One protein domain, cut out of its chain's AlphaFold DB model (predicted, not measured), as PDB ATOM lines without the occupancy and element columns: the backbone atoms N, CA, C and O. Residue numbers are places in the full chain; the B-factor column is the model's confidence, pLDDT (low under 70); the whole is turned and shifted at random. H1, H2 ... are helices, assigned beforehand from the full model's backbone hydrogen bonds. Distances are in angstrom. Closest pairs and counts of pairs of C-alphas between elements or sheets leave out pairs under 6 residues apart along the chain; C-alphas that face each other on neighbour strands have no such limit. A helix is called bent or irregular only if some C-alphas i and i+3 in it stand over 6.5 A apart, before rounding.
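What this domain is: This is residues 108 to 239 of the 896 residues of the protein "DNA helicase" of Prevotella veroralis F0319 (UniProt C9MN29). The long helix H7 runs through the middle of this body, and H3 crosses it at nearly a right angle, like an X. H1 packs on both on one side of this cross, with H2 beyond it; on the other side H4, H5 and H6 pack round H7. The printed part has 132 residues, with seven named helices, H1 to H7 in that order, and no named strand, and its class is all helix. Helix packing is mostly crossed, helices touching at large angles. The whole is compact, with a radius of gyration of the C-alphas of 15.1 A and spans of 42 by 34 by 25 A.

How they stand to each other: Begin at H1, residues 112 to 122, and H2, residues 127 to 132: they touch at Ser 117 and Glu 127, their closest C-alphas, 5.4 A apart. H3, residues 134 to 154, touches H1 with residues 137 to 144 alone, about perpendicular at 89 degrees; the closest C-alphas, Val 116 and Tyr 140, are 5.9 A apart. H2 and H3 only just touch, only at the corner, with 3 pairs of C-alphas within 8 A. Go on to H7, residues 213 to 239, the hub, which touches five helices. H3 and H7 stand at 73 degrees, only just about perpendicular; look at Gln 147 and Ala 229, their closest C-alphas, 5.0 A apart. H4, residues 170 to 182, touches H7 at Ala 175 and Ile 219, their closest C-alphas, 4.9 A apart. H5, residues 189 to 197, touches H7 with the C-alphas of Tyr 196 and Met 226 closest, at 5.1 A. H6, residues 201 to 207, forms a helical hairpin with H7, a shallow tilt of 18 degrees, opposite ways; the closest C-alphas, Ala 206 and Ala 216, are 4.5 A apart. H1 is apart from H4, H5 and H6. Every O i to N i+4 pair is within hydrogen-bond range in H1, H2, H3, H4, H5 and H7; H6 has 0 of 3, but 3 of 4 O i to N i+3 pairs.

Where its parts are: Find C-alpha 112 at (-7.344, -119.353, -68.629), where H1 begins; it runs 15.8 A. From C-alpha 134 at (-3.616, -123.559, -56.735), H3 runs 30.5 A. H4 spans 18.7 A. H6 is irregular: C-alphas 201 and 204 are 7.1 A apart. H7 runs 38.9 A to C-alpha 239 at (-12.664, -105.247, -74.867).

The domain as a whole: Look to Ala 108 and Gly 210 for the two C-alphas farthest apart, 47.9 A. The printed part has no cut. Residues 155 to 169 make the long link from H3 to H4. The mean pLDDT of the printed part is 90.0, and no printed residue is under 70.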
ATOM      1  N   ALA A 108     -10.536-110.833 -79.680       78.06
ATOM      2  CA  ALA A 108      -9.369-111.649 -79.351       78.06
ATOM      3  C   ALA A 108      -9.708-112.795 -78.394       78.06
ATOM      4  O   ALA A 108     -10.502-112.630 -77.471       78.06
ATOM      5  N   ILE A 109      -9.071-113.952 -78.604       82.62
ATOM      6  CA  ILE A 109      -9.251-115.128 -77.747       82.62
ATOM      7  C   ILE A 109      -8.250-115.066 -76.585       82.62
ATOM      8  O   ILE A 109      -7.046-114.944 -76.821       82.62
ATOM      9  N   ILE A 110      -8.740-115.146 -75.346       83.69
ATOM     10  CA  ILE A 110      -7.932-115.199 -74.118       83.69
ATOM     11  C   ILE A 110      -7.823-116.630 -73.586       83.69
ATOM     12  O   ILE A 110      -8.746-117.426 -73.755       83.69
ATOM     13  N   ASP A 111      -6.704-116.952 -72.931       81.44
ATOM     14  CA  ASP A 111      -6.550-118.221 -72.219       81.44
ATOM     15  C   ASP A 111      -6.961-118.119 -70.738       81.44
ATOM     16  O   ASP A 111      -7.263-117.037 -70.220       81.44
ATOM     17  N   ASP A 112      -6.966-119.261 -70.043       83.19
ATOM     18  CA  ASP A 112      -7.344-119.353 -68.629       83.19
ATOM     19  C   ASP A 112      -6.478-118.471 -67.714       83.19
ATOM     20  O   ASP A 112      -6.974-117.943 -66.718       83.19
ATOM     21  N   GLU A 113      -5.183-118.309 -68.003       79.88
ATOM     22  CA  GLU A 113      -4.302-117.460 -67.196       79.88
ATOM     23  C   GLU A 113      -4.657-115.982 -67.380       79.88
ATOM     24  O   GLU A 113      -4.689-115.236 -66.397       79.88
ATOM     25  N   GLU A 114      -4.981-115.548 -68.602       82.19
ATOM     26  CA  GLU A 114      -5.468-114.184 -68.813       82.19
ATOM     27  C   GLU A 114      -6.841-113.949 -68.190       82.19
ATOM     28  O   GLU A 114      -7.045-112.902 -67.569       82.19
ATOM     29  N   ALA A 115      -7.758-114.911 -68.289       88.81
ATOM     30  CA  ALA A 115      -9.054-114.831 -67.627       88.81
ATOM     31  C   ALA A 115      -8.888-114.677 -66.103       88.81
ATOM     32  O   ALA A 115      -9.474-113.781 -65.488       88.81
ATOM     33  N   VAL A 116      -8.008-115.478 -65.492       89.69
ATOM     34  CA  VAL A 116      -7.669-115.392 -64.063       89.69
ATOM     35  C   VAL A 116      -6.983-114.065 -63.717       89.69
ATOM     36  O   VAL A 116      -7.305-113.473 -62.686       89.69
ATOM     37  N   SER A 117      -6.090-113.552 -64.571       85.88
ATOM     38  CA  SER A 117      -5.439-112.239 -64.405       85.88
ATOM     39  C   SER A 117      -6.454-111.088 -64.384       85.88
ATOM     40  O   SER A 117      -6.299-110.144 -63.607       85.88
ATOM     41  N   ILE A 118      -7.518-111.156 -65.191       87.88
ATOM     42  CA  ILE A 118      -8.592-110.150 -65.180       87.88
ATOM     43  C   ILE A 118      -9.322-110.163 -63.829       87.88
ATOM     44  O   ILE A 118      -9.505-109.108 -63.223       87.88
ATOM     45  N   ILE A 119      -9.677-111.344 -63.309       91.19
ATOM     46  CA  ILE A 119     -10.303-111.467 -61.981       91.19
ATOM     47  C   ILE A 119      -9.366-110.967 -60.871       91.19
ATOM     48  O   ILE A 119      -9.815-110.272 -59.957       91.19
ATOM     49  N   ALA A 120      -8.070-111.286 -60.951       89.50
ATOM     50  CA  ALA A 120      -7.065-110.828 -59.991       89.50
ATOM     51  C   ALA A 120      -6.985-109.294 -59.928       89.50
ATOM     52  O   ALA A 120      -6.937-108.735 -58.830       89.50
ATOM     53  N   ASP A 121      -7.061-108.618 -61.079       86.12
ATOM     54  CA  ASP A 121      -7.065-107.153 -61.158       86.12
ATOM     55  C   ASP A 121      -8.287-106.546 -60.451       86.12
ATOM     56  O   ASP A 121      -8.139-105.670 -59.597       86.12
ATOM     57  N   TYR A 122      -9.496-107.064 -60.703       87.50
ATOM     58  CA  TYR A 122     -10.708-106.604 -60.002       87.50
ATOM     59  C   TYR A 122     -10.645-106.822 -58.487       87.50
ATOM     60  O   TYR A 122     -11.261-106.079 -57.719       87.50
ATOM     61  N   ARG A 123      -9.891-107.831 -58.049       88.81
ATOM     62  CA  ARG A 123      -9.674-108.144 -56.634       88.81
ATOM     63  C   ARG A 123      -8.487-107.403 -56.018       88.81
ATOM     64  O   ARG A 123      -8.300-107.492 -54.806       88.81
ATOM     65  N   ASN A 124      -7.737-106.633 -56.811       86.38
ATOM     66  CA  ASN A 124      -6.483-105.982 -56.422       86.38
ATOM     67  C   ASN A 124      -5.465-106.970 -55.814       86.38
ATOM     68  O   ASN A 124      -4.782-106.652 -54.838       86.38
ATOM     69  N   GLU A 125      -5.394-108.184 -56.362       86.19
ATOM     70  CA  GLU A 125      -4.441-109.220 -55.956       86.19
ATOM     71  C   GLU A 125      -3.257-109.299 -56.939       86.19
ATOM     72  O   GLU A 125      -3.362-108.916 -58.103       86.19
ATOM     73  N   ASP A 126      -2.111-109.796 -56.466       82.81
ATOM     74  CA  ASP A 126      -0.936-110.027 -57.312       82.81
ATOM     75  C   ASP A 126      -1.189-111.179 -58.300       82.81
ATOM     76  O   ASP A 126      -1.398-112.323 -57.890       82.81
ATOM     77  N   GLU A 127      -1.159-110.879 -59.601       80.25
ATOM     78  CA  GLU A 127      -1.484-111.822 -60.681       80.25
ATOM     79  C   GLU A 127      -0.566-113.063 -60.666       80.25
ATOM     80  O   GLU A 127      -1.019-114.204 -60.829       80.25
ATOM     81  N   GLU A 128       0.734-112.858 -60.425       75.94
ATOM     82  CA  GLU A 128       1.709-113.951 -60.371       75.94
ATOM     83  C   GLU A 128       1.514-114.815 -59.119       75.94
ATOM     84  O   GLU A 128       1.580-116.046 -59.194       75.94
ATOM     85  N   GLY A 129       1.226-114.188 -57.977       79.81
ATOM     86  CA  GLY A 129       0.893-114.861 -56.728       79.81
ATOM     87  C   GLY A 129      -0.354-115.738 -56.836       79.81
ATOM     88  O   GLY A 129      -0.334-116.873 -56.359       79.81
ATOM     89  N   VAL A 130      -1.406-115.265 -57.512       81.81
ATOM     90  CA  VAL A 130      -2.630-116.050 -57.754       81.81
ATOM     91  C   VAL A 130      -2.337-117.272 -58.619       81.81
ATOM     92  O   VAL A 130      -2.761-118.372 -58.278       81.81
ATOM     93  N   THR A 131      -1.574-117.106 -59.700       75.56
ATOM     94  CA  THR A 131      -1.249-118.206 -60.625       75.56
ATOM     95  C   THR A 131      -0.402-119.298 -59.955       75.56
ATOM     96  O   THR A 131      -0.490-120.471 -60.309       75.56
ATOM     97  N   ARG A 132       0.408-118.938 -58.948       76.50
ATOM     98  CA  ARG A 132       1.208-119.889 -58.154       76.50
ATOM     99  C   ARG A 132       0.411-120.571 -57.033       76.50
ATOM    100  O   ARG A 132       0.819-121.638 -56.575       76.50
ATOM    101  N   ASP A 133      -0.702-119.988 -56.586       83.25
ATOM    102  CA  ASP A 133      -1.570-120.545 -55.542       83.25
ATOM    103  C   ASP A 133      -2.740-121.322 -56.162       83.25
ATOM    104  O   ASP A 133      -3.755-120.759 -56.576       83.25
ATOM    105  N   PHE A 134      -2.619-122.652 -56.163       79.56
ATOM    106  CA  PHE A 134      -3.616-123.559 -56.735       79.56
ATOM    107  C   PHE A 134      -5.046-123.321 -56.217       79.56
ATOM    108  O   PHE A 134      -6.006-123.439 -56.980       79.56
ATOM    109  N   ASN A 135      -5.218-122.982 -54.934       85.31
ATOM    110  CA  ASN A 135      -6.553-122.782 -54.368       85.31
ATOM    111  C   ASN A 135      -7.171-121.469 -54.847       85.31
ATOM    112  O   ASN A 135      -8.366-121.435 -55.146       85.31
ATOM    113  N   ARG A 136      -6.368-120.402 -54.943       86.75
ATOM    114  CA  ARG A 136      -6.830-119.116 -55.484       86.75
ATOM    115  C   ARG A 136      -7.159-119.229 -56.962       86.75
ATOM    116  O   ARG A 136      -8.260-118.852 -57.351       86.75
ATOM    117  N   TYR A 137      -6.253-119.819 -57.741       86.44
ATOM    118  CA  TYR A 137      -6.449-120.072 -59.165       86.44
ATOM    119  C   TYR A 137      -7.767-120.819 -59.421       86.44
ATOM    120  O   TYR A 137      -8.628-120.340 -60.158       86.44
ATOM    121  N   LYS A 138      -8.000-121.927 -58.703       87.25
ATOM    122  CA  LYS A 138      -9.250-122.697 -58.793       87.25
ATOM    123  C   LYS A 138     -10.484-121.892 -58.365       87.25
ATOM    124  O   LYS A 138     -11.561-122.038 -58.950       87.25
ATOM    125  N   GLY A 139     -10.349-121.054 -57.337       90.44
ATOM    126  CA  GLY A 139     -11.412-120.150 -56.901       90.44
ATOM    127  C   GLY A 139     -11.830-119.182 -58.009       90.44
ATOM    128  O   GLY A 139     -13.022-118.983 -58.221       90.44
ATOM    129  N   TYR A 140     -10.870-118.636 -58.755       93.56
ATOM    130  CA  TYR A 140     -11.145-117.689 -59.839       93.56
ATOM    131  C   TYR A 140     -11.700-118.382 -61.080       93.56
ATOM    132  O   TYR A 140     -12.664-117.889 -61.655       93.56
ATOM    133  N   GLN A 141     -11.197-119.571 -61.426       91.81
ATOM    134  CA  GLN A 141     -11.820-120.409 -62.457       91.81
ATOM    135  C   GLN A 141     -13.291-120.698 -62.137       91.81
ATOM    136  O   GLN A 141     -14.142-120.630 -63.013       91.81
ATOM    137  N   THR A 142     -13.626-120.935 -60.863       93.50
ATOM    138  CA  THR A 142     -15.026-121.137 -60.453       93.50
ATOM    139  C   THR A 142     -15.888-119.890 -60.697       93.50
ATOM    140  O   THR A 142     -17.065-120.030 -61.018       93.50
ATOM    141  N   ILE A 143     -15.331-118.681 -60.555       96.00
ATOM    142  CA  ILE A 143     -16.026-117.420 -60.870       96.00
ATOM    143  C   ILE A 143     -16.261-117.305 -62.383       96.00
ATOM    144  O   ILE A 143     -17.369-116.973 -62.794       96.00
ATOM    145  N   ILE A 144     -15.247-117.617 -63.193       95.75
ATOM    146  CA  ILE A 144     -15.320-117.596 -64.663       95.75
ATOM    147  C   ILE A 144     -16.374-118.594 -65.157       95.75
ATOM    148  O   ILE A 144     -17.340-118.198 -65.798       95.75
ATOM    149  N   PHE A 145     -16.295-119.856 -64.734       95.38
ATOM    150  CA  PHE A 145     -17.287-120.879 -65.078       95.38
ATOM    151  C   PHE A 145     -18.709-120.518 -64.636       95.38
ATOM    152  O   PHE A 145     -19.683-120.841 -65.316       95.38
ATOM    153  N   PHE A 146     -18.845-119.829 -63.500       96.38
ATOM    154  CA  PHE A 146     -20.137-119.335 -63.042       96.38
ATOM    155  C   PHE A 146     -20.696-118.235 -63.961       96.38
ATOM    156  O   PHE A 146     -21.907-118.173 -64.159       96.38
ATOM    157  N   GLN A 147     -19.844-117.398 -64.562       97.00
ATOM    158  CA  GLN A 147     -20.268-116.413 -65.561       97.00
ATOM    159  C   GLN A 147     -20.876-117.094 -66.795       97.00
ATOM    160  O   GLN A 147     -21.968-116.709 -67.212       97.00
ATOM    161  N   HIS A 148     -20.229-118.132 -67.336       96.62
ATOM    162  CA  HIS A 148     -20.771-118.909 -68.463       96.62
ATOM    163  C   HIS A 148     -22.085-119.601 -68.105       96.62
ATOM    164  O   HIS A 148     -23.034-119.581 -68.886       96.62
ATOM    165  N   PHE A 149     -22.171-120.164 -66.896       95.81
ATOM    166  CA  PHE A 149     -23.400-120.771 -66.385       95.81
ATOM    167  C   PHE A 149     -24.574-119.776 -66.371       95.81
ATOM    168  O   PHE A 149     -25.682-120.125 -66.786       95.81
ATOM    169  N   ILE A 150     -24.340-118.538 -65.919       96.69
ATOM    170  CA  ILE A 150     -25.360-117.481 -65.934       96.69
ATOM    171  C   ILE A 150     -25.709-117.069 -67.364       96.69
ATOM    172  O   ILE A 150     -26.895-117.005 -67.675       96.69
ATOM    173  N   TYR A 151     -24.722-116.896 -68.249       97.06
ATOM    174  CA  TYR A 151     -24.968-116.583 -69.664       97.06
ATOM    175  C   TYR A 151     -25.937-117.588 -70.307       97.06
ATOM    176  O   TYR A 151     -26.907-117.202 -70.956       97.06
ATOM    177  N   GLN A 152     -25.731-118.889 -70.079       96.56
ATOM    178  CA  GLN A 152     -26.620-119.931 -70.607       96.56
ATOM    179  C   GLN A 152     -28.037-119.865 -70.032       96.56
ATOM    180  O   GLN A 152     -29.002-120.167 -70.734       96.56
ATOM    181  N   MET A 153     -28.168-119.463 -68.763       95.44
ATOM    182  CA  MET A 153     -29.462-119.228 -68.119       95.44
ATOM    183  C   MET A 153     -30.197-118.038 -68.733       95.44
ATOM    184  O   MET A 153     -31.393-118.136 -68.989       95.44
ATOM    185  N   GLU A 154     -29.489-116.954 -69.040       95.75
ATOM    186  CA  GLU A 154     -30.059-115.780 -69.711       95.75
ATOM    187  C   GLU A 154     -30.541-116.100 -71.128       95.75
ATOM    188  O   GLU A 154     -31.620-115.662 -71.529       95.75
ATOM    189  N   HIS A 155     -29.784-116.921 -71.856       95.12
ATOM    190  CA  HIS A 155     -30.098-117.338 -73.225       95.12
ATOM    191  C   HIS A 155     -31.047-118.547 -73.290       95.12
ATOM    192  O   HIS A 155     -31.341-119.046 -74.375       95.12
ATOM    193  N   GLN A 156     -31.554-119.018 -72.142       94.75
ATOM    194  CA  GLN A 156     -32.518-120.121 -72.037       94.75
ATOM    195  C   GLN A 156     -32.046-121.405 -72.732       94.75
ATOM    196  O   GLN A 156     -32.821-122.122 -73.377       94.75
ATOM    197  N   HIS A 157     -30.756-121.715 -72.611       95.00
ATOM    198  CA  HIS A 157     -30.217-122.945 -73.174       95.00
ATOM    199  C   HIS A 157     -30.880-124.170 -72.524       95.00
ATOM    200  O   HIS A 157     -31.270-124.142 -71.357       95.00
ATOM    201  N   PRO A 158     -31.001-125.307 -73.226       93.56
ATOM    202  CA  PRO A 158     -31.455-126.540 -72.595       93.56
ATOM    203  C   PRO A 158     -30.481-127.016 -71.504       93.56
ATOM    204  O   PRO A 158     -29.299-127.212 -71.779       93.56
ATOM    205  N   TRP A 159     -30.982-127.334 -70.301       89.62
ATOM    206  CA  TRP A 159     -30.170-127.763 -69.140       89.62
ATOM    207  C   TRP A 159     -29.115-128.845 -69.443       89.62
ATOM    208  O   TRP A 159     -28.003-128.825 -68.925       89.62
ATOM    209  N   LYS A 160     -29.441-129.794 -70.328       87.31
ATOM    210  CA  LYS A 160     -28.528-130.873 -70.753       87.31
ATOM    211  C   LYS A 160     -27.250-130.389 -71.461       87.31
ATOM    212  O   LYS A 160     -26.328-131.187 -71.612       87.31
ATOM    213  N   TYR A 161     -27.205-129.135 -71.906       91.00
ATOM    214  CA  TYR A 161     -26.079-128.521 -72.616       91.00
ATOM    215  C   TYR A 161     -25.301-127.516 -71.756       91.00
ATOM    216  O   TYR A 161     -24.382-126.879 -72.264       91.00
ATOM    217  N   TYR A 162     -25.636-127.368 -70.469       91.88
ATOM    218  CA  TYR A 162     -24.926-126.436 -69.594       91.88
ATOM    219  C   TYR A 162     -23.470-126.848 -69.388       91.88
ATOM    220  O   TYR A 162     -23.168-127.997 -69.045       91.88
ATOM    221  N   LEU A 163     -22.592-125.872 -69.566       90.94
ATOM    222  CA  LEU A 163     -21.198-125.892 -69.179       90.94
ATOM    223  C   LEU A 163     -21.114-125.605 -67.677       90.94
ATOM    224  O   LEU A 163     -21.847-124.781 -67.132       90.94
ATOM    225  N   HIS A 164     -20.243-126.342 -66.998       89.38
ATOM    226  CA  HIS A 164     -19.920-126.165 -65.582       89.38
ATOM    227  C   HIS A 164     -21.100-125.962 -64.605       89.38
ATOM    228  O   HIS A 164     -21.048-125.061 -63.757       89.38
ATOM    229  N   PRO A 165     -22.160-126.799 -64.632       89.75
ATOM    230  CA  PRO A 165     -23.263-126.694 -63.673       89.75
ATOM    231  C   PRO A 165     -22.818-126.890 -62.211       89.75
ATOM    232  O   PRO A 165     -23.529-126.497 -61.287       89.75
ATOM    233  N   GLU A 166     -21.646-127.486 -61.978       87.62
ATOM    234  CA  GLU A 166     -21.008-127.616 -60.665       87.62
ATOM    235  C   GLU A 166     -20.517-126.289 -60.064       87.62
ATOM    236  O   GLU A 166     -20.297-126.230 -58.852       87.62
ATOM    237  N   SER A 167     -20.369-125.227 -60.868       92.00
ATOM    238  CA  SER A 167     -19.992-123.883 -60.393       92.00
ATOM    239  C   SER A 167     -21.087-123.228 -59.532       92.00
ATOM    240  O   SER A 167     -20.796-122.356 -58.701       92.00
ATOM    241  N   PHE A 168     -22.339-123.680 -59.688       93.38
ATOM    242  CA  PHE A 168     -23.491-123.291 -58.881       93.38
ATOM    243  C   PHE A 168     -23.818-124.370 -57.838       93.38
ATOM    244  O   PHE A 168     -24.602-125.301 -58.060       93.38
ATOM    245  N   THR A 169     -23.167-124.243 -56.684       92.38
ATOM    246  CA  THR A 169     -23.149-125.224 -55.599       92.38
ATOM    247  C   THR A 169     -24.453-125.251 -54.798       92.38
ATOM    248  O   THR A 169     -25.280-124.340 -54.862       92.38
ATOM    249  N   ASP A 170     -24.639-126.287 -53.978       91.06
ATOM    250  CA  ASP A 170     -25.795-126.363 -53.075       91.06
ATOM    251  C   ASP A 170     -25.805-125.238 -52.025       91.06
ATOM    252  O   ASP A 170     -26.878-124.758 -51.655       91.06
ATOM    253  N   ASP A 171     -24.629-124.769 -51.593       92.44
ATOM    254  CA  ASP A 171     -24.512-123.619 -50.691       92.44
ATOM    255  C   ASP A 171     -24.967-122.318 -51.381       92.44
ATOM    256  O   ASP A 171     -25.649-121.506 -50.753       92.44
ATOM    257  N   ASP A 172     -24.680-122.152 -52.679       94.00
ATOM    258  CA  ASP A 172     -25.164-121.011 -53.470       94.00
ATOM    259  C   ASP A 172     -26.689-121.038 -53.628       94.00
ATOM    260  O   ASP A 172     -27.362-120.021 -53.465       94.00
ATOM    261  N   ARG A 173     -27.260-122.217 -53.907       94.06
ATOM    262  CA  ARG A 173     -28.718-122.393 -54.020       94.06
ATOM    263  C   ARG A 173     -29.421-122.022 -52.723       94.06
ATOM    264  O   ARG A 173     -30.468-121.378 -52.758       94.06
ATOM    265  N   GLU A 174     -28.858-122.421 -51.585       92.50
ATOM    266  CA  GLU A 174     -29.406-122.064 -50.281       92.50
ATOM    267  C   GLU A 174     -29.288-120.559 -50.012       92.50
ATOM    268  O   GLU A 174     -30.257-119.944 -49.572       92.50
ATOM    269  N   ALA A 175     -28.156-119.937 -50.353       93.12
ATOM    270  CA  ALA A 175     -27.980-118.493 -50.225       93.12
ATOM    271  C   ALA A 175     -29.026-117.702 -51.036       93.12
ATOM    272  O   ALA A 175     -29.675-116.813 -50.479       93.12
ATOM    273  N   ILE A 176     -29.284-118.062 -52.302       93.81
ATOM    274  CA  ILE A 176     -30.316-117.385 -53.113       93.81
ATOM    275  C   ILE A 176     -31.710-117.578 -52.520       93.81
ATOM    276  O   ILE A 176     -32.494-116.629 -52.498       93.81
ATOM    277  N   LYS A 177     -32.044-118.769 -52.008       93.19
ATOM    278  CA  LYS A 177     -33.342-118.997 -51.353       93.19
ATOM    279  C   LYS A 177     -33.543-118.073 -50.155       93.19
ATOM    280  O   LYS A 177     -34.642-117.547 -49.981       93.19
ATOM    281  N   GLN A 178     -32.498-117.841 -49.361       90.88
ATOM    282  CA  GLN A 178     -32.570-116.917 -48.226       90.88
ATOM    283  C   GLN A 178     -32.714-115.459 -48.681       90.88
ATOM    284  O   GLN A 178     -33.581-114.760 -48.158       90.88
ATOM    285  N   ILE A 179     -31.972-115.031 -49.712       90.50
ATOM    286  CA  ILE A 179     -32.143-113.702 -50.329       90.50
ATOM    287  C   ILE A 179     -33.585-113.533 -50.835       90.50
ATOM    288  O   ILE A 179     -34.245-112.541 -50.537       90.50
ATOM    289  N   CYS A 180     -34.126-114.529 -51.545       92.31
ATOM    290  CA  CYS A 180     -35.495-114.485 -52.064       92.31
ATOM    291  C   CYS A 180     -36.538-114.398 -50.944       92.31
ATOM    292  O   CYS A 180     -37.494-113.629 -51.046       92.31
ATOM    293  N   LYS A 181     -36.332-115.137 -49.848       89.94
ATOM    294  CA  LYS A 181     -37.197-115.093 -48.665       89.94
ATOM    295  C   LYS A 181     -37.184-113.717 -47.997       89.94
ATOM    296  O   LYS A 181     -38.251-113.225 -47.632       89.94
ATOM    297  N   SER A 182     -36.009-113.104 -47.855       87.12
ATOM    298  CA  SER A 182     -35.847-111.751 -47.303       87.12
ATOM    299  C   SER A 182     -36.568-110.706 -48.165       87.12
ATOM    300  O   SER A 182     -37.374-109.917 -47.669       87.12
ATOM    301  N   GLN A 183     -36.399-110.815 -49.483       87.81
ATOM    302  CA  GLN A 183     -37.000-109.941 -50.493       87.81
ATOM    303  C   GLN A 183     -38.471-110.258 -50.814       87.81
ATOM    304  O   GLN A 183     -39.083-109.591 -51.646       87.81
ATOM    305  N   LYS A 184     -39.066-111.268 -50.161       89.44
ATOM    306  CA  LYS A 184     -40.448-111.736 -50.390       89.44
ATOM    307  C   LYS A 184     -40.755-112.058 -51.861       89.44
ATOM    308  O   LYS A 184     -41.856-111.786 -52.340       89.44
ATOM    309  N   ARG A 185     -39.799-112.667 -52.563       91.81
ATOM    310  CA  ARG A 185     -39.940-113.127 -53.954       91.81
ATOM    311  C   ARG A 185     -39.824-114.645 -54.061       91.81
ATOM    312  O   ARG A 185     -39.284-115.307 -53.174       91.81
ATOM    313  N   GLU A 186     -40.333-115.193 -55.157       93.06
ATOM    314  CA  GLU A 186     -40.224-116.620 -55.458       93.06
ATOM    315  C   GLU A 186     -38.802-116.988 -55.910       93.06
ATOM    316  O   GLU A 186     -38.120-116.202 -56.566       93.06
ATOM    317  N   TYR A 187     -38.351-118.191 -55.550       93.75
ATOM    318  CA  TYR A 187     -37.077-118.736 -56.017       93.75
ATOM    319  C   TYR A 187     -37.255-119.376 -57.398       93.75
ATOM    320  O   TYR A 187     -37.852-120.445 -57.514       93.75
ATOM    321  N   ASN A 188     -36.725-118.726 -58.432       93.00
ATOM    322  CA  ASN A 188     -36.726-119.191 -59.820       93.00
ATOM    323  C   ASN A 188     -35.469-118.694 -60.566       93.00
ATOM    324  O   ASN A 188     -34.662-117.959 -59.996       93.00
ATOM    325  N   GLU A 189     -35.295-119.093 -61.829       91.62
ATOM    326  CA  GLU A 189     -34.148-118.694 -62.669       91.62
ATOM    327  C   GLU A 189     -34.028-117.170 -62.800       91.62
ATOM    328  O   GLU A 189     -32.943-116.617 -62.634       91.62
ATOM    329  N   GLN A 190     -35.153-116.469 -62.968       93.25
ATOM    330  CA  GLN A 190     -35.166-115.009 -63.053       93.25
ATOM    331  C   GLN A 190     -34.635-114.350 -61.774       93.25
ATOM    332  O   GLN A 190     -33.936-113.344 -61.850       93.25
ATOM    333  N   ALA A 191     -34.923-114.916 -60.600       93.31
ATOM    334  CA  ALA A 191     -34.385-114.429 -59.337       93.31
ATOM    335  C   ALA A 191     -32.865-114.637 -59.239       93.31
ATOM    336  O   ALA A 191     -32.180-113.809 -58.641       93.31
ATOM    337  N   VAL A 192     -32.321-115.712 -59.824       95.19
ATOM    338  CA  VAL A 192     -30.866-115.941 -59.895       95.19
ATOM    339  C   VAL A 192     -30.206-114.882 -60.778       95.19
ATOM    340  O   VAL A 192     -29.271-114.227 -60.321       95.19
ATOM    341  N   ILE A 193     -30.732-114.678 -61.991       95.00
ATOM    342  CA  ILE A 193     -30.242-113.680 -62.956       95.00
ATOM    343  C   ILE A 193     -30.323-112.267 -62.363       95.00
ATOM    344  O   ILE A 193     -29.356-111.512 -62.397       95.00
ATOM    345  N   ASP A 194     -31.451-111.917 -61.746       94.50
ATOM    346  CA  ASP A 194     -31.625-110.614 -61.107       94.50
ATOM    347  C   ASP A 194     -30.638-110.399 -59.946       94.50
ATOM    348  O   ASP A 194     -30.035-109.334 -59.831       94.50
ATOM    349  N   THR A 195     -30.407-111.425 -59.116       94.25
ATOM    350  CA  THR A 195     -29.393-111.342 -58.048       94.25
ATOM    351  C   THR A 195     -27.997-111.146 -58.620       94.25
ATOM    352  O   THR A 195     -27.208-110.419 -58.031       94.25
ATOM    353  N   TYR A 196     -27.687-111.788 -59.747       96.25
ATOM    354  CA  TYR A 196     -26.393-111.669 -60.406       96.25
ATOM    355  C   TYR A 196     -26.125-110.234 -60.882       96.25
ATOM    356  O   TYR A 196     -25.116-109.649 -60.487       96.25
ATOM    357  N   HIS A 197     -27.061-109.631 -61.626       93.88
ATOM    358  CA  HIS A 197     -26.935-108.247 -62.112       93.88
ATOM    359  C   HIS A 197     -26.922-107.207 -60.990       93.88
ATOM    360  O   HIS A 197     -26.297-106.155 -61.112       93.88
ATOM    361  N   HIS A 198     -27.574-107.511 -59.866       94.00
ATOM    362  CA  HIS A 198     -27.687-106.612 -58.718       94.00
ATOM    363  C   HIS A 198     -26.893-107.093 -57.495       94.00
ATOM    364  O   HIS A 198     -27.195-106.704 -56.365       94.00
ATOM    365  N   ALA A 199     -25.849-107.908 -57.688       93.31
ATOM    366  CA  ALA A 199     -25.141-108.576 -56.592       93.31
ATOM    367  C   ALA A 199     -24.613-107.599 -55.529       93.31
ATOM    368  O   ALA A 199     -24.695-107.870 -54.331       93.31
ATOM    369  N   GLN A 200     -24.132-106.426 -55.955       91.38
ATOM    370  CA  GLN A 200     -23.665-105.375 -55.051       91.38
ATOM    371  C   GLN A 200     -24.795-104.788 -54.189       91.38
ATOM    372  O   GLN A 200     -24.569-104.476 -53.022       91.38
ATOM    373  N   GLN A 201     -26.007-104.659 -54.737       91.25
ATOM    374  CA  GLN A 201     -27.169-104.114 -54.025       91.25
ATOM    375  C   GLN A 201     -27.673-105.084 -52.952       91.25
ATOM    376  O   GLN A 201     -28.139-104.661 -51.899       91.25
ATOM    377  N   TYR A 202     -27.523-106.387 -53.194       90.38
ATOM    378  CA  TYR A 202     -27.908-107.430 -52.247       90.38
ATOM    379  C   TYR A 202     -26.856-107.714 -51.166       90.38
ATOM    380  O   TYR A 202     -27.108-108.542 -50.295       90.38
ATOM    381  N   MET A 203     -25.698-107.040 -51.151       89.50
ATOM    382  CA  MET A 203     -24.642-107.293 -50.151       89.50
ATOM    383  C   MET A 203     -25.120-107.119 -48.702       89.50
ATOM    384  O   MET A 203     -24.668-107.844 -47.811       89.50
ATOM    385  N   ASP A 204     -26.070-106.210 -48.468       86.88
ATOM    386  CA  ASP A 204     -26.649-105.968 -47.144       86.88
ATOM    387  C   ASP A 204     -27.521-107.132 -46.639       86.88
ATOM    388  O   ASP A 204     -27.715-107.267 -45.429       86.88
ATOM    389  N   GLU A 205     -27.959-108.041 -47.519       86.06
ATOM    390  CA  GLU A 205     -28.711-109.249 -47.143       86.06
ATOM    391  C   GLU A 205     -27.916-110.171 -46.215       86.06
ATOM    392  O   GLU A 205     -28.480-110.875 -45.377       86.06
ATOM    393  N   ALA A 206     -26.585-110.134 -46.298       83.56
ATOM    394  CA  ALA A 206     -25.729-110.881 -45.386       83.56
ATOM    395  C   ALA A 206     -25.720-110.320 -43.950       83.56
ATOM    396  O   ALA A 206     -25.185-110.964 -43.045       83.56
ATOM    397  N   ASN A 207     -26.265-109.120 -43.735       85.50
ATOM    398  CA  ASN A 207     -26.248-108.411 -42.455       85.50
ATOM    399  C   ASN A 207     -27.644-108.314 -41.813       85.50
ATOM    400  O   ASN A 207     -27.820-107.587 -40.832       85.50
ATOM    401  N   VAL A 208     -28.636-109.047 -42.336       83.62
ATOM    402  CA  VAL A 208     -30.009-109.046 -41.812       83.62
ATOM    403  C   VAL A 208     -30.034-109.509 -40.343       83.62
ATOM    404  O   VAL A 208     -29.496-110.575 -40.017       83.62
ATOM    405  N   PRO A 209     -30.675-108.749 -39.430       77.19
ATOM    406  CA  PRO A 209     -30.774-109.129 -38.025       77.19
ATOM    407  C   PRO A 209     -31.442-110.498 -37.832       77.19
ATOM    408  O   PRO A 209     -32.542-110.739 -38.325       77.19
ATOM    409  N   GLY A 210     -30.796-111.382 -37.067       78.44
ATOM    410  CA  GLY A 210     -31.299-112.733 -36.779       78.44
ATOM    411  C   GLY A 210     -30.822-113.822 -37.745       78.44
ATOM    412  O   GLY A 210     -31.165-114.987 -37.543       78.44
ATOM    413  N   LEU A 211     -30.017-113.475 -38.753       85.69
ATOM    414  CA  LEU A 211     -29.351-114.442 -39.622       85.69
ATOM    415  C   LEU A 211     -28.170-115.107 -38.896       85.69
ATOM    416  O   LEU A 211     -27.382-114.435 -38.225       85.69
ATOM    417  N   ASP A 212     -28.026-116.427 -39.020       88.88
ATOM    418  CA  ASP A 212     -26.875-117.125 -38.451       88.88
ATOM    419  C   ASP A 212     -25.590-116.827 -39.243       88.88
ATOM    420  O   ASP A 212     -25.613-116.598 -40.454       88.88
ATOM    421  N   ALA A 213     -24.445-116.859 -38.556       87.94
ATOM    422  CA  ALA A 213     -23.162-116.473 -39.141       87.94
ATOM    423  C   ALA A 213     -22.760-117.324 -40.359       87.94
ATOM    424  O   ALA A 213     -22.097-116.816 -41.261       87.94
ATOM    425  N   LYS A 214     -23.164-118.601 -40.407       89.50
ATOM    426  CA  LYS A 214     -22.819-119.509 -41.505       89.50
ATOM    427  C   LYS A 214     -23.638-119.194 -42.754       89.50
ATOM    428  O   LYS A 214     -23.093-119.176 -43.854       89.50
ATOM    429  N   THR A 215     -24.929-118.923 -42.598       88.44
ATOM    430  CA  THR A 215     -25.787-118.481 -43.704       88.44
ATOM    431  C   THR A 215     -25.369-117.102 -44.210       88.44
ATOM    432  O   THR A 215     -25.276-116.909 -45.419       88.44
ATOM    433  N   ALA A 216     -25.028-116.176 -43.308       89.31
ATOM    434  CA  ALA A 216     -24.474-114.875 -43.679       89.31
ATOM    435  C   ALA A 216     -23.198-115.011 -44.528       89.31
ATOM    436  O   ALA A 216     -23.066-114.348 -45.554       89.31
ATOM    437  N   ASP A 217     -22.277-115.896 -44.138       91.62
ATOM    438  CA  ASP A 217     -21.045-116.156 -44.890       91.62
ATOM    439  C   ASP A 217     -21.322-116.732 -46.287       91.62
ATOM    440  O   ASP A 217     -20.809-116.215 -47.277       91.62
ATOM    441  N   ARG A 218     -22.226-117.715 -46.397       93.12
ATOM    442  CA  ARG A 218     -22.661-118.278 -47.691       93.12
ATOM    443  C   ARG A 218     -23.231-117.215 -48.630       93.12
ATOM    444  O   ARG A 218     -22.882-117.201 -49.808       93.12
ATOM    445  N   ILE A 219     -24.064-116.310 -48.108       93.25
ATOM    446  CA  ILE A 219     -24.605-115.181 -48.879       93.25
ATOM    447  C   ILE A 219     -23.468-114.277 -49.366       93.25
ATOM    448  O   ILE A 219     -23.424-113.956 -50.552       93.25
ATOM    449  N   ARG A 220     -22.506-113.916 -48.504       94.06
ATOM    450  CA  ARG A 220     -21.356-113.084 -48.913       94.06
ATOM    451  C   ARG A 220     -20.519-113.754 -49.996       94.06
ATOM    452  O   ARG A 220     -20.172-113.097 -50.972       94.06
ATOM    453  N   VAL A 221     -20.192-115.037 -49.836       93.31
ATOM    454  CA  VAL A 221     -19.389-115.789 -50.814       93.31
ATOM    455  C   VAL A 221     -20.090-115.826 -52.172       93.31
ATOM    456  O   VAL A 221     -19.456-115.529 -53.187       93.31
ATOM    457  N   LEU A 222     -21.395-116.116 -52.195       95.44
ATOM    458  CA  LEU A 222     -22.188-116.103 -53.421       95.44
ATOM    459  C   LEU A 222     -22.205-114.718 -54.077       95.44
ATOM    460  O   LEU A 222     -21.920-114.609 -55.266       95.44
ATOM    461  N   LEU A 223     -22.547-113.669 -53.328       95.88
ATOM    462  CA  LEU A 223     -22.699-112.325 -53.887       95.88
ATOM    463  C   LEU A 223     -21.373-111.779 -54.417       95.88
ATOM    464  O   LEU A 223     -21.352-111.155 -55.473       95.88
ATOM    465  N   TRP A 224     -20.248-112.069 -53.752       95.06
ATOM    466  CA  TRP A 224     -18.930-111.737 -54.295       95.06
ATOM    467  C   TRP A 224     -18.614-112.527 -55.562       95.06
ATOM    468  O   TRP A 224     -18.111-111.941 -56.517       95.06
ATOM    469  N   LYS A 225     -18.926-113.828 -55.601       95.75
ATOM    470  CA  LYS A 225     -18.770-114.634 -56.820       95.75
ATOM    471  C   LYS A 225     -19.587-114.052 -57.978       95.75
ATOM    472  O   LYS A 225     -19.031-113.864 -59.053       95.75
ATOM    473  N   MET A 226     -20.859-113.722 -57.746       96.81
ATOM    474  CA  MET A 226     -21.739-113.091 -58.734       96.81
ATOM    475  C   MET A 226     -21.190-111.743 -59.206       96.81
ATOM    476  O   MET A 226     -21.077-111.523 -60.406       96.81
ATOM    477  N   TYR A 227     -20.775-110.880 -58.275       96.19
ATOM    478  CA  TYR A 227     -20.206-109.571 -58.588       96.19
ATOM    479  C   TYR A 227     -18.965-109.672 -59.485       96.19
ATOM    480  O   TYR A 227     -18.910-109.035 -60.533       96.19
ATOM    481  N   TYR A 228     -17.981-110.504 -59.125       95.94
ATOM    482  CA  TYR A 228     -16.766-110.645 -59.936       95.94
ATOM    483  C   TYR A 228     -17.033-111.326 -61.283       95.94
ATOM    484  O   TYR A 228     -16.411-110.956 -62.275       95.94
ATOM    485  N   ALA A 229     -17.973-112.273 -61.339       96.88
ATOM    486  CA  ALA A 229     -18.414-112.875 -62.592       96.88
ATOM    487  C   ALA A 229     -19.094-111.841 -63.513       96.88
ATOM    488  O   ALA A 229     -18.881-111.878 -64.721       96.88
ATOM    489  N   ALA A 230     -19.864-110.893 -62.965       96.06
ATOM    490  CA  ALA A 230     -20.447-109.779 -63.719       96.06
ATOM    491  C   ALA A 230     -19.380-108.792 -64.214       96.06
ATOM    492  O   ALA A 230     -19.375-108.436 -65.391       96.06
ATOM    493  N   CYS A 231     -18.418-108.416 -63.363       93.50
ATOM    494  CA  CYS A 231     -17.281-107.589 -63.778       93.50
ATOM    495  C   CYS A 231     -16.476-108.239 -64.910       93.50
ATOM    496  O   CYS A 231     -16.049-107.551 -65.833       93.50
ATOM    497  N   TYR A 232     -16.285-109.558 -64.859       94.88
ATOM    498  CA  TYR A 232     -15.600-110.304 -65.910       94.88
ATOM    499  C   TYR A 232     -16.362-110.292 -67.238       94.88
ATOM    500  O   TYR A 232     -15.763-109.978 -68.266       94.88
ATOM    501  N   ALA A 233     -17.672-110.566 -67.218       94.81
ATOM    502  CA  ALA A 233     -18.518-110.489 -68.411       94.81
ATOM    503  C   ALA A 233     -18.465-109.092 -69.047       94.81
ATOM    504  O   ALA A 233     -18.222-108.965 -70.245       94.81
ATOM    505  N   GLN A 234     -18.607-108.044 -68.228       91.19
ATOM    506  CA  GLN A 234     -18.518-106.658 -68.681       91.19
ATOM    507  C   GLN A 234     -17.142-106.347 -69.282       91.19
ATOM    508  O   GLN A 234     -17.055-105.740 -70.347       91.19
ATOM    509  N   TYR A 235     -16.063-106.788 -68.632       87.94
ATOM    510  CA  TYR A 235     -14.709-106.574 -69.130       87.94
ATOM    511  C   TYR A 235     -14.484-107.233 -70.494       87.94
ATOM    512  O   TYR A 235     -13.869-106.620 -71.368       87.94
ATOM    513  N   LYS A 236     -14.974-108.468 -70.683       90.44
ATOM    514  CA  LYS A 236     -14.901-109.171 -71.969       90.44
ATOM    515  C   LYS A 236     -15.633-108.402 -73.063       90.44
ATOM    516  O   LYS A 236     -15.038-108.147 -74.107       90.44
ATOM    517  N   GLU A 237     -16.861-107.968 -72.794       88.00
ATOM    518  CA  GLU A 237     -17.679-107.223 -73.755       88.00
ATOM    519  C   GLU A 237     -17.018-105.890 -74.155       88.00
ATOM    520  O   GLU A 237     -16.820-105.626 -75.335       88.00
ATOM    521  N   GLU A 238     -16.563-105.086 -73.187       80.56
ATOM    522  CA  GLU A 238     -15.932-103.778 -73.445       80.56
ATOM    523  C   GLU A 238     -14.615-103.861 -74.239       80.56
ATOM    524  O   GLU A 238     -14.171-102.868 -74.827       80.56
ATOM    525  N   ASN A 239     -13.960-105.025 -74.228       76.88
ATOM    526  CA  ASN A 239     -12.664-105.247 -74.867       76.88
ATOM    527  C   ASN A 239     -12.724-106.250 -76.036       76.88
ATOM    528  O   ASN A 239     -11.670-106.566 -76.587       76.88
TER     529      ASN A 239